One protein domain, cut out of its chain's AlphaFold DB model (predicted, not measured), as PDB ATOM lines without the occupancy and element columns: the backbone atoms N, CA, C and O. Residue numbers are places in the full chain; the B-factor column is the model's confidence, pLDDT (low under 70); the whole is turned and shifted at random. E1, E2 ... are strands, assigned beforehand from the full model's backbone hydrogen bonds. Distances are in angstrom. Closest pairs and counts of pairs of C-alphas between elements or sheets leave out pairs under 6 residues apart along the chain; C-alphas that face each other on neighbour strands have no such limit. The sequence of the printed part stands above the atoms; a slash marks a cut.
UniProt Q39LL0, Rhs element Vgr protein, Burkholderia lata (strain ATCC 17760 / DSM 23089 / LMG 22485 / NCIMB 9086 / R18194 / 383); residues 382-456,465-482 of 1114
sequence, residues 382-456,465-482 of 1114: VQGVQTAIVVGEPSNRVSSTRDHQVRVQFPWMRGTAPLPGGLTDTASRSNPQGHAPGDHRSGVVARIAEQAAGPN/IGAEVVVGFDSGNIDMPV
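What this domain is: This is residues 382 to 456 and 465 to 482 of the 1114 residues of the protein "Rhs element Vgr protein" of Burkholderia lata (strain ATCC 17760 / DSM 23089 / LMG 22485 / NCIMB 9086 / R18194 / 383) (UniProt Q39LL0). With little regular structure, this is a small sheet of four short strands curled like part of a barrel, with a long looped stretch, residues 410 to 444, reaching out from one end and residues 451 to 456 sticking out at the other. The 93 printed residues have no named helix and strands E1 to E4, 21 residues, all strand; the sheet, E3 E2 E1 E4, is antiparallel. It is compact, radius of gyration of the C-alphas 13.8 A, spanning 45 by 34 by 22 A.

Where its parts are: E1, residues 386 to 391, begins at C-alpha 386 (-34.214, 21.998, 44.173) and spans 15.7 A. E2 is residues 405 to 409, E3 residues 445 to 448. E4, residues 468 to 473, spans 16.3 A, ending at C-alpha 473 (-31.277, 17.128, 50.928).

How they stand to each other: E1, E2 and E3 form a meander, successive antiparallel neighbours, in two hairpins. Within hydrogen-bond range are N 391 and O 407, 2.9 A, N 446 and O 406, 2.9 A, and, between E1 and antiparallel E4, N 471 and O 386, 2.8 A.

The domain as a whole: Links E1 to E2 and E2 to E3 are long. Residues 457 to 464 are not printed; C-alphas 456 and 465 are 24.8 A apart. No printed residue is under pLDDT 70.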
ATOM      1  N   VAL A 382     -25.244  18.241  47.042       93.69
ATOM      2  CA  VAL A 382     -26.253  19.141  46.483       93.69
ATOM      3  C   VAL A 382     -26.175  20.474  47.221       93.69
ATOM      4  O   VAL A 382     -26.413  20.550  48.423       93.69
ATOM      5  N   GLN A 383     -25.827  21.532  46.493       91.44
ATOM      6  CA  GLN A 383     -25.802  22.890  47.028       91.44
ATOM      7  C   GLN A 383     -27.225  23.464  47.020       91.44
ATOM      8  O   GLN A 383     -27.826  23.588  45.953       91.44
ATOM      9  N   GLY A 384     -27.750  23.824  48.193       92.00
ATOM     10  CA  GLY A 384     -29.070  24.443  48.341       92.00
ATOM     11  C   GLY A 384     -30.249  23.479  48.159       92.00
ATOM     12  O   GLY A 384     -30.171  22.300  48.500       92.00
ATOM     13  N   VAL A 385     -31.361  24.014  47.651       96.62
ATOM     14  CA  VAL A 385     -32.617  23.290  47.404       96.62
ATOM     15  C   VAL A 385     -32.866  23.134  45.904       96.62
ATOM     16  O   VAL A 385     -32.335  23.891  45.092       96.62
ATOM     17  N   GLN A 386     -33.696  22.166  45.534       96.19
ATOM     18  CA  GLN A 386     -34.214  21.998  44.173       96.19
ATOM     19  C   GLN A 386     -35.741  22.047  44.190       96.19
ATOM     20  O   GLN A 386     -36.340  21.911  45.253       96.19
ATOM     21  N   THR A 387     -36.381  22.205  43.032       95.44
ATOM     22  CA  THR A 387     -37.828  21.986  42.911       95.44
ATOM     23  C   THR A 387     -38.121  20.673  42.202       95.44
ATOM     24  O   THR A 387     -37.350  20.200  41.362       95.44
ATOM     25  N   ALA A 388     -39.227  20.048  42.588       95.94
ATOM     26  CA  ALA A 388     -39.735  18.833  41.977       95.94
ATOM     27  C   ALA A 388     -41.259  18.901  41.895       95.94
ATOM     28  O   ALA A 388     -41.898  19.672  42.609       95.94
ATOM     29  N   ILE A 389     -41.842  18.072  41.039       95.44
ATOM     30  CA  ILE A 389     -43.292  17.926  40.948       95.44
ATOM     31  C   ILE A 389     -43.702  16.641  41.654       95.44
ATOM     32  O   ILE A 389     -43.075  15.596  41.470       95.44
ATOM     33  N   VAL A 390     -44.765  16.716  42.448       96.19
ATOM     34  CA  VAL A 390     -45.370  15.549  43.093       96.19
ATOM     35  C   VAL A 390     -46.052  14.680  42.039       96.19
ATOM     36  O   VAL A 390     -46.881  15.160  41.265       96.19
ATOM     37  N   VAL A 391     -45.727  13.392  42.030       96.19
ATOM     38  CA  VAL A 391     -46.292  12.378  41.127       96.19
ATOM     39  C   VAL A 391     -46.947  11.267  41.941       96.19
ATOM     40  O   VAL A 391     -46.672  11.110  43.128       96.19
ATOM     41  N   GLY A 392     -47.835  10.494  41.325       95.50
ATOM     42  CA  GLY A 392     -48.567   9.459  42.045       95.50
ATOM     43  C   GLY A 392     -49.482   8.644  41.153       95.50
ATOM     44  O   GLY A 392     -49.329   8.646  39.929       95.50
ATOM     45  N   GLU A 393     -50.389   7.900  41.782       94.06
ATOM     46  CA  GLU A 393     -51.311   7.015  41.067       94.06
ATOM     47  C   GLU A 393     -52.160   7.809  40.065       94.06
ATOM     48  O   GLU A 393     -52.671   8.879  40.423       94.06
ATOM     49  N   PRO A 394     -52.329   7.311  38.825       85.00
ATOM     50  CA  PRO A 394     -53.285   7.881  37.884       85.00
ATOM     51  C   PRO A 394     -54.670   8.002  38.534       85.00
ATOM     52  O   PRO A 394     -54.988   7.239  39.439       85.00
ATOM     53  N   SER A 395     -55.461   8.988  38.097       84.00
ATOM     54  CA  SER A 395     -56.797   9.350  38.616       84.00
ATOM     55  C   SER A 395     -56.906   9.766  40.094       84.00
ATOM     56  O   SER A 395     -57.929  10.340  40.470       84.00
ATOM     57  N   ASN A 396     -55.862   9.608  40.908       90.12
ATOM     58  CA  ASN A 396     -55.828  10.135  42.271       90.12
ATOM     59  C   ASN A 396     -55.325  11.588  42.305       90.12
ATOM     60  O   ASN A 396     -54.508  12.011  41.489       90.12
ATOM     61  N   ARG A 397     -55.783  12.373  43.292       89.56
ATOM     62  CA  ARG A 397     -55.236  13.721  43.575       89.56
ATOM     63  C   ARG A 397     -54.154  13.725  44.653       89.56
ATOM     64  O   ARG A 397     -53.379  14.674  44.740       89.56
ATOM     65  N   VAL A 398     -54.103  12.682  45.476       92.50
ATOM     66  CA  VAL A 398     -53.127  12.494  46.555       92.50
ATOM     67  C   VAL A 398     -52.598  11.069  46.467       92.50
ATOM     68  O   VAL A 398     -53.365  10.137  46.246       92.50
ATOM     69  N   SER A 399     -51.290  10.901  46.634       93.50
ATOM     70  CA  SER A 399     -50.640   9.591  46.674       93.50
ATOM     71  C   SER A 399     -49.455   9.665  47.634       93.50
ATOM     72  O   SER A 399     -48.334   9.992  47.246       93.50
ATOM     73  N   SER A 400     -49.740   9.441  48.918       93.94
ATOM     74  CA  SER A 400     -48.740   9.421  49.985       93.94
ATOM     75  C   SER A 400     -48.529   8.022  50.547       93.94
ATOM     76  O   SER A 400     -49.389   7.149  50.433       93.94
ATOM     77  N   THR A 401     -47.381   7.809  51.183       93.38
ATOM     78  CA  THR A 401     -47.106   6.590  51.954       93.38
ATOM     79  C   THR A 401     -47.646   6.712  53.385       93.38
ATOM     80  O   THR A 401     -48.033   7.799  53.822       93.38
ATOM     81  N   ARG A 402     -47.631   5.601  54.140       91.44
ATOM     82  CA  ARG A 402     -47.966   5.566  55.579       91.44
ATOM     83  C   ARG A 402     -47.185   6.611  56.391       91.44
ATOM     84  O   ARG A 402     -47.724   7.164  57.340       91.44
ATOM     85  N   ASP A 403     -45.937   6.881  56.009       90.50
ATOM     86  CA  ASP A 403     -44.986   7.684  56.789       90.50
ATOM     87  C   ASP A 403     -44.971   9.169  56.375       90.50
ATOM     88  O   ASP A 403     -43.955   9.846  56.533       90.50
ATOM     89  N   HIS A 404     -46.081   9.671  55.814       93.44
ATOM     90  CA  HIS A 404     -46.232  11.053  55.332       93.44
ATOM     91  C   HIS A 404     -45.136  11.456  54.333       93.44
ATOM     92  O   HIS A 404     -44.405  12.438  54.488       93.44
ATOM     93  N   GLN A 405     -44.990  10.631  53.296       95.56
ATOM     94  CA  GLN A 405     -44.042  10.837  52.201       95.56
ATOM     95  C   GLN A 405     -44.786  10.891  50.876       95.56
ATOM     96  O   GLN A 405     -45.824  10.249  50.723       95.56
ATOM     97  N   VAL A 406     -44.219  11.593  49.902       97.44
ATOM     98  CA  VAL A 406     -44.747  11.669  48.535       97.44
ATOM     99  C   VAL A 406     -43.693  11.249  47.527       97.44
ATOM    100  O   VAL A 406     -42.490  11.379  47.767       97.44
ATOM    101  N   ARG A 407     -44.149  10.749  46.380       97.62
ATOM    102  CA  ARG A 407     -43.274  10.519  45.232       97.62
ATOM    103  C   ARG A 407     -43.108  11.814  44.458       97.62
ATOM    104  O   ARG A 407     -44.067  12.558  44.265       97.62
ATOM    105  N   VAL A 408     -41.888  12.082  44.014       97.44
ATOM    106  CA  VAL A 408     -41.569  13.296  43.259       97.44
ATOM    107  C   VAL A 408     -40.813  12.968  41.980       97.44
ATOM    108  O   VAL A 408     -40.231  11.893  41.834       97.44
ATOM    109  N   GLN A 409     -40.815  13.905  41.042       97.06
ATOM    110  CA  GLN A 409     -39.964  13.871  39.864       97.06
ATOM    111  C   GLN A 409     -39.276  15.226  39.688       97.06
ATOM    112  O   GLN A 409     -39.931  16.267  39.604       97.06
ATOM    113  N   PHE A 410     -37.946  15.204  39.618       96.56
ATOM    114  CA  PHE A 410     -37.143  16.382  39.312       96.56
ATOM    115  C   PHE A 410     -37.118  16.667  37.799       96.56
ATOM    116  O   PHE A 410     -37.161  15.724  37.004       96.56
ATOM    117  N   PRO A 411     -36.952  17.935  37.380       93.44
ATOM    118  CA  PRO A 411     -36.925  18.313  35.961       93.44
ATOM    119  C   PRO A 411     -35.797  17.669  35.141       93.44
ATOM    120  O   PRO A 411     -35.954  17.431  33.951       93.44
ATOM    121  N   TRP A 412     -34.656  17.381  35.772       94.06
ATOM    122  CA  TRP A 412     -33.508  16.741  35.121       94.06
ATOM    123  C   TRP A 412     -33.656  15.221  34.989       94.06
ATOM    124  O   TRP A 412     -32.793  14.574  34.392       94.06
ATOM    125  N   MET A 413     -34.709  14.633  35.569       96.00
ATOM    126  CA  MET A 413     -34.968  13.210  35.409       96.00
ATOM    127  C   MET A 413     -35.462  12.910  33.996       96.00
ATOM    128  O   MET A 413     -36.189  13.704  33.400       96.00
ATOM    129  N   ARG A 414     -35.080  11.740  33.475       94.69
ATOM    130  CA  ARG A 414     -35.331  11.358  32.083       94.69
ATOM    131  C   ARG A 414     -35.972   9.982  31.963       94.69
ATOM    132  O   ARG A 414     -35.686   9.102  32.777       94.69
ATOM    133  N   GLY A 415     -36.848   9.777  30.986       94.56
ATOM    134  CA  GLY A 415     -37.633   8.544  30.862       94.56
ATOM    135  C   GLY A 415     -38.498   8.506  29.613       94.56
ATOM    136  O   GLY A 415     -38.519   9.453  28.841       94.56
ATOM    137  N   THR A 416     -39.220   7.409  29.397       91.94
ATOM    138  CA  THR A 416     -40.070   7.254  28.201       91.94
ATOM    139  C   THR A 416     -41.361   8.077  28.247       91.94
ATOM    140  O   THR A 416     -41.938   8.352  27.199       91.94
ATOM    141  N   ALA A 417     -41.808   8.486  29.437       92.19
ATOM    142  CA  ALA A 417     -43.009   9.296  29.646       92.19
ATOM    143  C   ALA A 417     -42.821  10.289  30.815       92.19
ATOM    144  O   ALA A 417     -43.504  10.182  31.834       92.19
ATOM    145  N   PRO A 418     -41.872  11.238  30.723       94.06
ATOM    146  CA  PRO A 418     -41.642  12.192  31.797       94.06
ATOM    147  C   PRO A 418     -42.805  13.191  31.890       94.06
ATOM    148  O   PRO A 418     -43.626  13.323  30.981       94.06
ATOM    149  N   LEU A 419     -42.848  13.954  32.984       92.56
ATOM    150  CA  LEU A 419     -43.739  15.103  33.112       92.56
ATOM    151  C   LEU A 419     -43.557  16.101  31.951       92.56
ATOM    152  O   LEU A 419     -42.476  16.150  31.354       92.56
ATOM    153  N   PRO A 420     -44.575  16.930  31.641       88.88
ATOM    154  CA  PRO A 420     -44.499  17.904  30.555       88.88
ATOM    155  C   PRO A 420     -43.232  18.771  30.616       88.88
ATOM    156  O   PRO A 420     -42.943  19.376  31.645       88.88
ATOM    157  N   GLY A 421     -42.493  18.835  29.503       84.94
ATOM    158  CA  GLY A 421     -41.208  19.543  29.409       84.94
ATOM    159  C   GLY A 421     -39.986  18.744  29.889       84.94
ATOM    160  O   GLY A 421     -38.877  19.267  29.840       84.94
ATOM    161  N   GLY A 422     -40.169  17.500  30.345       86.38
ATOM    162  CA  GLY A 422     -39.088  16.613  30.775       86.38
ATOM    163  C   GLY A 422     -38.325  15.939  29.628       86.38
ATOM    164  O   GLY A 422     -38.732  15.972  28.467       86.38
ATOM    165  N   LEU A 423     -37.201  15.309  29.975       92.38
ATOM    166  CA  LEU A 423     -36.260  14.705  29.030       92.38
ATOM    167  C   LEU A 423     -36.683  13.281  28.635       92.38
ATOM    168  O   LEU A 423     -36.880  12.424  29.498       92.38
ATOM    169  N   THR A 424     -36.809  13.017  27.332       93.12
ATOM    170  CA  THR A 424     -37.260  11.716  26.804       93.12
ATOM    171  C   THR A 424     -36.125  10.756  26.443       93.12
ATOM    172  O   THR A 424     -36.376   9.587  26.158       93.12
ATOM    173  N   ASP A 425     -34.868  11.216  26.433       90.81
ATOM    174  CA  ASP A 425     -33.722  10.312  26.350       90.81
ATOM    175  C   ASP A 425     -33.599   9.553  27.672       90.81
ATOM    176  O   ASP A 425     -33.469  10.154  28.725       90.81
ATOM    177  N   THR A 426     -33.606   8.222  27.669       90.00
ATOM    178  CA  THR A 426     -33.463   7.460  28.930       90.00
ATOM    179  C   THR A 426     -32.038   7.467  29.467       90.00
ATOM    180  O   THR A 426     -31.783   6.976  30.568       90.00
ATOM    181  N   ALA A 427     -31.111   7.999  28.664       86.31
ATOM    182  CA  ALA A 427     -29.682   8.020  28.895       86.31
ATOM    183  C   ALA A 427     -29.090   6.637  29.178       86.31
ATOM    184  O   ALA A 427     -28.003   6.545  29.713       86.31
ATOM    185  N   SER A 428     -29.762   5.533  28.882       89.44
ATOM    186  CA  SER A 428     -29.199   4.232  29.209       89.44
ATOM    187  C   SER A 428     -29.787   3.150  28.328       89.44
ATOM    188  O   SER A 428     -31.005   3.018  28.196       89.44
ATOM    189  N   ARG A 429     -28.888   2.375  27.724       88.88
ATOM    190  CA  ARG A 429     -29.179   1.159  26.967       88.88
ATOM    191  C   ARG A 429     -29.584   0.035  27.908       88.88
ATOM    192  O   ARG A 429     -30.484  -0.737  27.591       88.88
ATOM    193  N   SER A 430     -28.953  -0.026  29.078       90.12
ATOM    194  CA  SER A 430     -29.282  -1.002  30.115       90.12
ATOM    195  C   SER A 430     -30.563  -0.639  30.882       90.12
ATOM    196  O   SER A 430     -31.162  -1.528  31.486       90.12
ATOM    197  N   ASN A 431     -31.018   0.627  30.840       92.31
ATOM    198  CA  ASN A 431     -32.305   1.117  31.350       92.31
ATOM    199  C   ASN A 431     -33.197   1.763  30.271       92.31
ATOM    200  O   ASN A 431     -33.373   2.987  30.254       92.31
ATOM    201  N   PRO A 432     -33.857   0.975  29.416       92.31
ATOM    202  CA  PRO A 432     -34.677   1.524  28.340       92.31
ATOM    203  C   PRO A 432     -35.965   2.226  28.810       92.31
ATOM    204  O   PRO A 432     -36.638   2.831  27.986       92.31
ATOM    205  N   GLN A 433     -36.338   2.167  30.098       92.50
ATOM    206  CA  GLN A 433     -37.472   2.940  30.638       92.50
ATOM    207  C   GLN A 433     -37.049   4.296  31.230       92.50
ATOM    208  O   GLN A 433     -37.874   5.199  31.383       92.50
ATOM    209  N   GLY A 434     -35.760   4.462  31.539       93.56
ATOM    210  CA  GLY A 434     -35.238   5.608  32.276       93.56
ATOM    211  C   GLY A 434     -35.680   5.619  33.741       93.56
ATOM    212  O   GLY A 434     -35.948   4.579  34.341       93.56
ATOM    213  N   HIS A 435     -35.686   6.800  34.346       94.31
ATOM    214  CA  HIS A 435     -35.995   7.010  35.761       94.31
ATOM    215  C   HIS A 435     -37.035   8.118  35.991       94.31
ATOM    216  O   HIS A 435     -37.285   8.471  37.135       94.31
ATOM    217  N   ALA A 436     -37.653   8.652  34.930       95.81
ATOM    218  CA  ALA A 436     -38.725   9.653  34.977       95.81
ATOM    219  C   ALA A 436     -40.034   9.121  34.374       95.81
ATOM    220  O   ALA A 436     -40.354   9.443  33.229       95.81
ATOM    221  N   PRO A 437     -40.783   8.284  35.103       93.62
ATOM    222  CA  PRO A 437     -42.015   7.695  34.587       93.62
ATOM    223  C   PRO A 437     -43.229   8.637  34.639       93.62
ATOM    224  O   PRO A 437     -44.283   8.271  34.131       93.62
ATOM    225  N   GLY A 438     -43.118   9.813  35.274       92.19
ATOM    226  CA  GLY A 438     -44.199  10.801  35.359       92.19
ATOM    227  C   GLY A 438     -45.362  10.436  36.293       92.19
ATOM    228  O   GLY A 438     -46.324  11.194  36.375       92.19
ATOM    229  N   ASP A 439     -45.283   9.309  37.004       94.44
ATOM    230  CA  ASP A 439     -46.382   8.728  37.787       94.44
ATOM    231  C   ASP A 439     -45.895   8.024  39.078       94.44
ATOM    232  O   ASP A 439     -44.753   8.201  39.519       94.44
ATOM    233  N   HIS A 440     -46.768   7.217  39.699       93.56
ATOM    234  CA  HIS A 440     -46.500   6.434  40.917       93.56
ATOM    235  C   HIS A 440     -45.273   5.516  40.839       93.56
ATOM    236  O   HIS A 440     -44.760   5.105  41.880       93.56
ATOM    237  N   ARG A 441     -44.773   5.195  39.641       93.31
ATOM    238  CA  ARG A 441     -43.573   4.369  39.469       93.31
ATOM    239  C   ARG A 441     -42.290   5.147  39.743       93.31
ATOM    240  O   ARG A 441     -41.219   4.544  39.762       93.31
ATOM    241  N   SER A 442     -42.357   6.469  39.952       94.31
ATOM    242  CA  SER A 442     -41.179   7.241  40.348       94.31
ATOM    243  C   SER A 442     -40.608   6.676  41.647       94.31
ATOM    244  O   SER A 442     -41.285   6.625  42.678       94.31
ATOM    245  N   GLY A 443     -39.347   6.248  41.606       92.56
ATOM    246  CA  GLY A 443     -38.667   5.679  42.768       92.56
ATOM    247  C   GLY A 443     -38.189   6.715  43.788       92.56
ATOM    248  O   GLY A 443     -37.692   6.335  44.840       92.56
ATOM    249  N   VAL A 444     -38.342   8.013  43.508       96.56
ATOM    250  CA  VAL A 444     -37.927   9.080  44.426       96.56
ATOM    251  C   VAL A 444     -39.043   9.351  45.432       96.56
ATOM    252  O   VAL A 444     -40.000  10.064  45.132       96.56
ATOM    253  N   VAL A 445     -38.911   8.784  46.629       95.25
ATOM    254  CA  VAL A 445     -39.818   9.017  47.761       95.25
ATOM    255  C   VAL A 445     -39.187  10.044  48.701       95.25
ATOM    256  O   VAL A 445     -38.082   9.834  49.194       95.25
ATOM    257  N   ALA A 446     -39.883  11.151  48.955       96.06
ATOM    258  CA  ALA A 446     -39.402  12.242  49.797       96.06
ATOM    259  C   ALA A 446     -40.289  12.421  51.035       96.06
ATOM    260  O   ALA A 446     -41.518  12.448  50.936       96.06
ATOM    261  N   ARG A 447     -39.656  12.574  52.206       94.12
ATOM    262  CA  ARG A 447     -40.348  12.940  53.456       94.12
ATOM    263  C   ARG A 447     -40.854  14.372  53.382       94.12
ATOM    264  O   ARG A 447     -40.198  15.201  52.762       94.12
ATOM    265  N   ILE A 448     -41.962  14.669  54.050       95.88
ATOM    266  CA  ILE A 448     -42.515  16.024  54.124       95.88
ATOM    267  C   ILE A 448     -42.159  16.637  55.478       95.88
ATOM    268  O   ILE A 448     -42.407  16.035  56.522       95.88
ATOM    269  N   ALA A 449     -41.551  17.821  55.460       94.44
ATOM    270  CA  ALA A 449     -41.374  18.635  56.651       94.44
ATOM    271  C   ALA A 449     -42.681  19.378  56.962       94.44
ATOM    272  O   ALA A 449     -43.242  20.052  56.101       94.44
ATOM    273  N   GLU A 450     -43.136  19.264  58.205       94.19
ATOM    274  CA  GLU A 450     -44.328  19.934  58.725       94.19
ATOM    275  C   GLU A 450     -43.923  20.968  59.780       94.19
ATOM    276  O   GLU A 450     -42.885  20.828  60.428       94.19
ATOM    277  N   GLN A 451     -44.747  22.001  59.990       92.44
ATOM    278  CA  GLN A 451     -44.448  23.031  61.002       92.44
ATOM    279  C   GLN A 451     -44.458  22.468  62.433       92.44
ATOM    280  O   GLN A 451     -43.678  22.904  63.276       92.44
ATOM    281  N   ALA A 452     -45.333  21.496  62.701       94.19
ATOM    282  CA  ALA A 452     -45.392  20.760  63.955       94.19
ATOM    283  C   ALA A 452     -45.594  19.273  63.654       94.19
ATOM    284  O   ALA A 452     -46.546  18.911  62.965       94.19
ATOM    285  N   ALA A 453     -44.718  18.418  64.182       91.94
ATOM    286  CA  ALA A 453     -44.815  16.968  64.055       91.94
ATOM    287  C   ALA A 453     -44.246  16.294  65.309       91.94
ATOM    288  O   ALA A 453     -43.117  16.571  65.715       91.94
ATOM    289  N   GLY A 454     -45.020  15.397  65.914       89.38
ATOM    290  CA  GLY A 454     -44.600  14.596  67.058       89.38
ATOM    291  C   GLY A 454     -45.375  13.279  67.160       89.38
ATOM    292  O   GLY A 454     -46.136  12.942  66.250       89.38
ATOM    293  N   PRO A 455     -45.182  12.496  68.239       89.88
ATOM    294  CA  PRO A 455     -45.829  11.193  68.390       89.88
ATOM    295  C   PRO A 455     -47.362  11.317  68.409       89.88
ATOM    296  O   PRO A 455     -47.944  11.701  69.420       89.88
ATOM    297  N   ASN A 456     -48.008  10.993  67.284       87.50
ATOM    298  CA  ASN A 456     -49.457  11.088  67.055       87.50
ATOM    299  C   ASN A 456     -50.072  12.492  67.246       87.50
ATOM    300  O   ASN A 456     -51.246  12.606  67.592       87.50
ATOM    301  N   ILE A 465     -50.759  15.593  43.913       93.94
ATOM    302  CA  ILE A 465     -50.175  15.280  42.602       93.94
ATOM    303  C   ILE A 465     -50.273  16.518  41.700       93.94
ATOM    304  O   ILE A 465     -51.322  17.158  41.615       93.94
ATOM    305  N   GLY A 466     -49.162  16.863  41.051       91.31
ATOM    306  CA  GLY A 466     -49.017  18.064  40.231       91.31
ATOM    307  C   GLY A 466     -48.567  19.316  40.990       91.31
ATOM    308  O   GLY A 466     -48.257  20.313  40.341       91.31
ATOM    309  N   ALA A 467     -48.491  19.288  42.325       92.56
ATOM    310  CA  ALA A 467     -47.933  20.400  43.088       92.56
ATOM    311  C   ALA A 467     -46.414  20.504  42.891       92.56
ATOM    312  O   ALA A 467     -45.707  19.493  42.897       92.56
ATOM    313  N   GLU A 468     -45.919  21.736  42.775       95.44
ATOM    314  CA  GLU A 468     -44.491  22.032  42.838       95.44
ATOM    315  C   GLU A 468     -44.043  22.134  44.300       95.44
ATOM    316  O   GLU A 468     -44.637  22.850  45.113       95.44
ATOM    317  N   VAL A 469     -42.993  21.389  44.638       96.75
ATOM    318  CA  VAL A 469     -42.417  21.311  45.982       96.75
ATOM    319  C   VAL A 469     -40.960  21.744  45.976       96.75
ATOM    320  O   VAL A 469     -40.212  21.444  45.046       96.75
ATOM    321  N   VAL A 470     -40.541  22.400  47.058       97.62
ATOM    322  CA  VAL A 470     -39.131  22.672  47.350       97.62
ATOM    323  C   VAL A 470     -38.553  21.467  48.076       97.62
ATOM    324  O   VAL A 470     -39.062  21.069  49.121       97.62
ATOM    325  N   VAL A 471     -37.479  20.898  47.543       98.31
ATOM    326  CA  VAL A 471     -36.808  19.711  48.069       98.31
ATOM    327  C   VAL A 471     -35.413  20.085  48.561       98.31
ATOM    328  O   VAL A 471     -34.557  20.523  47.789       98.31
ATOM    329  N   GLY A 472     -35.192  19.908  49.860       97.00
ATOM    330  CA  GLY A 472     -33.875  19.896  50.484       97.00
ATOM    331  C   GLY A 472     -33.298  18.483  50.549       97.00
ATOM    332  O   GLY A 472     -34.004  17.495  50.355       97.00
ATOM    333  N   PHE A 473     -32.006  18.392  50.846       93.88
ATOM    334  CA  PHE A 473     -31.277  17.128  50.928       93.88
ATOM    335  C   PHE A 473     -30.521  17.071  52.253       93.88
ATOM    336  O   PHE A 473     -29.735  17.974  52.546       93.88
ATOM    337  N   ASP A 474     -30.758  16.036  53.060       89.50
ATOM    338  CA  ASP A 474     -30.118  15.897  54.375       89.50
ATOM    339  C   ASP A 474     -28.588  15.867  54.222       89.50
ATOM    340  O   ASP A 474     -28.043  15.020  53.511       89.50
ATOM    341  N   SER A 475     -27.895  16.831  54.837       86.62
ATOM    342  CA  SER A 475     -26.444  17.032  54.691       86.62
ATOM    343  C   SER A 475     -25.978  17.149  53.223       86.62
ATOM    344  O   SER A 475     -24.855  16.782  52.882       86.62
ATOM    345  N   GLY A 476     -26.859  17.622  52.331       91.06
ATOM    346  CA  GLY A 476     -26.619  17.726  50.888       91.06
ATOM    347  C   GLY A 476     -26.562  16.383  50.148       91.06
ATOM    348  O   GLY A 476     -26.112  16.336  49.003       91.06
ATOM    349  N   ASN A 477     -27.000  15.287  50.774       91.38
ATOM    350  CA  ASN A 477     -26.990  13.950  50.188       91.38
ATOM    351  C   ASN A 477     -28.153  13.766  49.194       91.38
ATOM    352  O   ASN A 477     -29.309  13.690  49.608       91.38
ATOM    353  N   ILE A 478     -27.846  13.624  47.896       92.38
ATOM    354  CA  ILE A 478     -28.835  13.440  46.811       92.38
ATOM    355  C   ILE A 478     -29.786  12.246  47.038       92.38
ATOM    356  O   ILE A 478     -30.901  12.231  46.515       92.38
ATOM    357  N   ASP A 479     -29.363  11.273  47.845       93.00
ATOM    358  CA  ASP A 479     -30.134  10.076  48.191       93.00
ATOM    359  C   ASP A 479     -31.211  10.335  49.262       93.00
ATOM    360  O   ASP A 479     -32.047   9.471  49.503       93.00
ATOM    361  N   MET A 480     -31.188  11.496  49.931       92.56
ATOM    362  CA  MET A 480     -32.035  11.806  51.094       92.56
ATOM    363  C   MET A 480     -32.906  13.055  50.865       92.56
ATOM    364  O   MET A 480     -32.724  14.061  51.561       92.56
ATOM    365  N   PRO A 481     -33.851  13.022  49.904       95.38
ATOM    366  CA  PRO A 481     -34.729  14.150  49.621       95.38
ATOM    367  C   PRO A 481     -35.769  14.370  50.734       95.38
ATOM    368  O   PRO A 481     -36.388  13.432  51.249       95.38
ATOM    369  N   VAL A 482     -36.000  15.638  51.075       95.62
ATOM    370  CA  VAL A 482     -37.026  16.095  52.020       95.62
ATOM    371  C   VAL A 482     -37.751  17.293  51.418       95.62
ATOM    372  O   VAL A 482     -37.129  18.302  51.095       95.62
TER     373      VAL A 482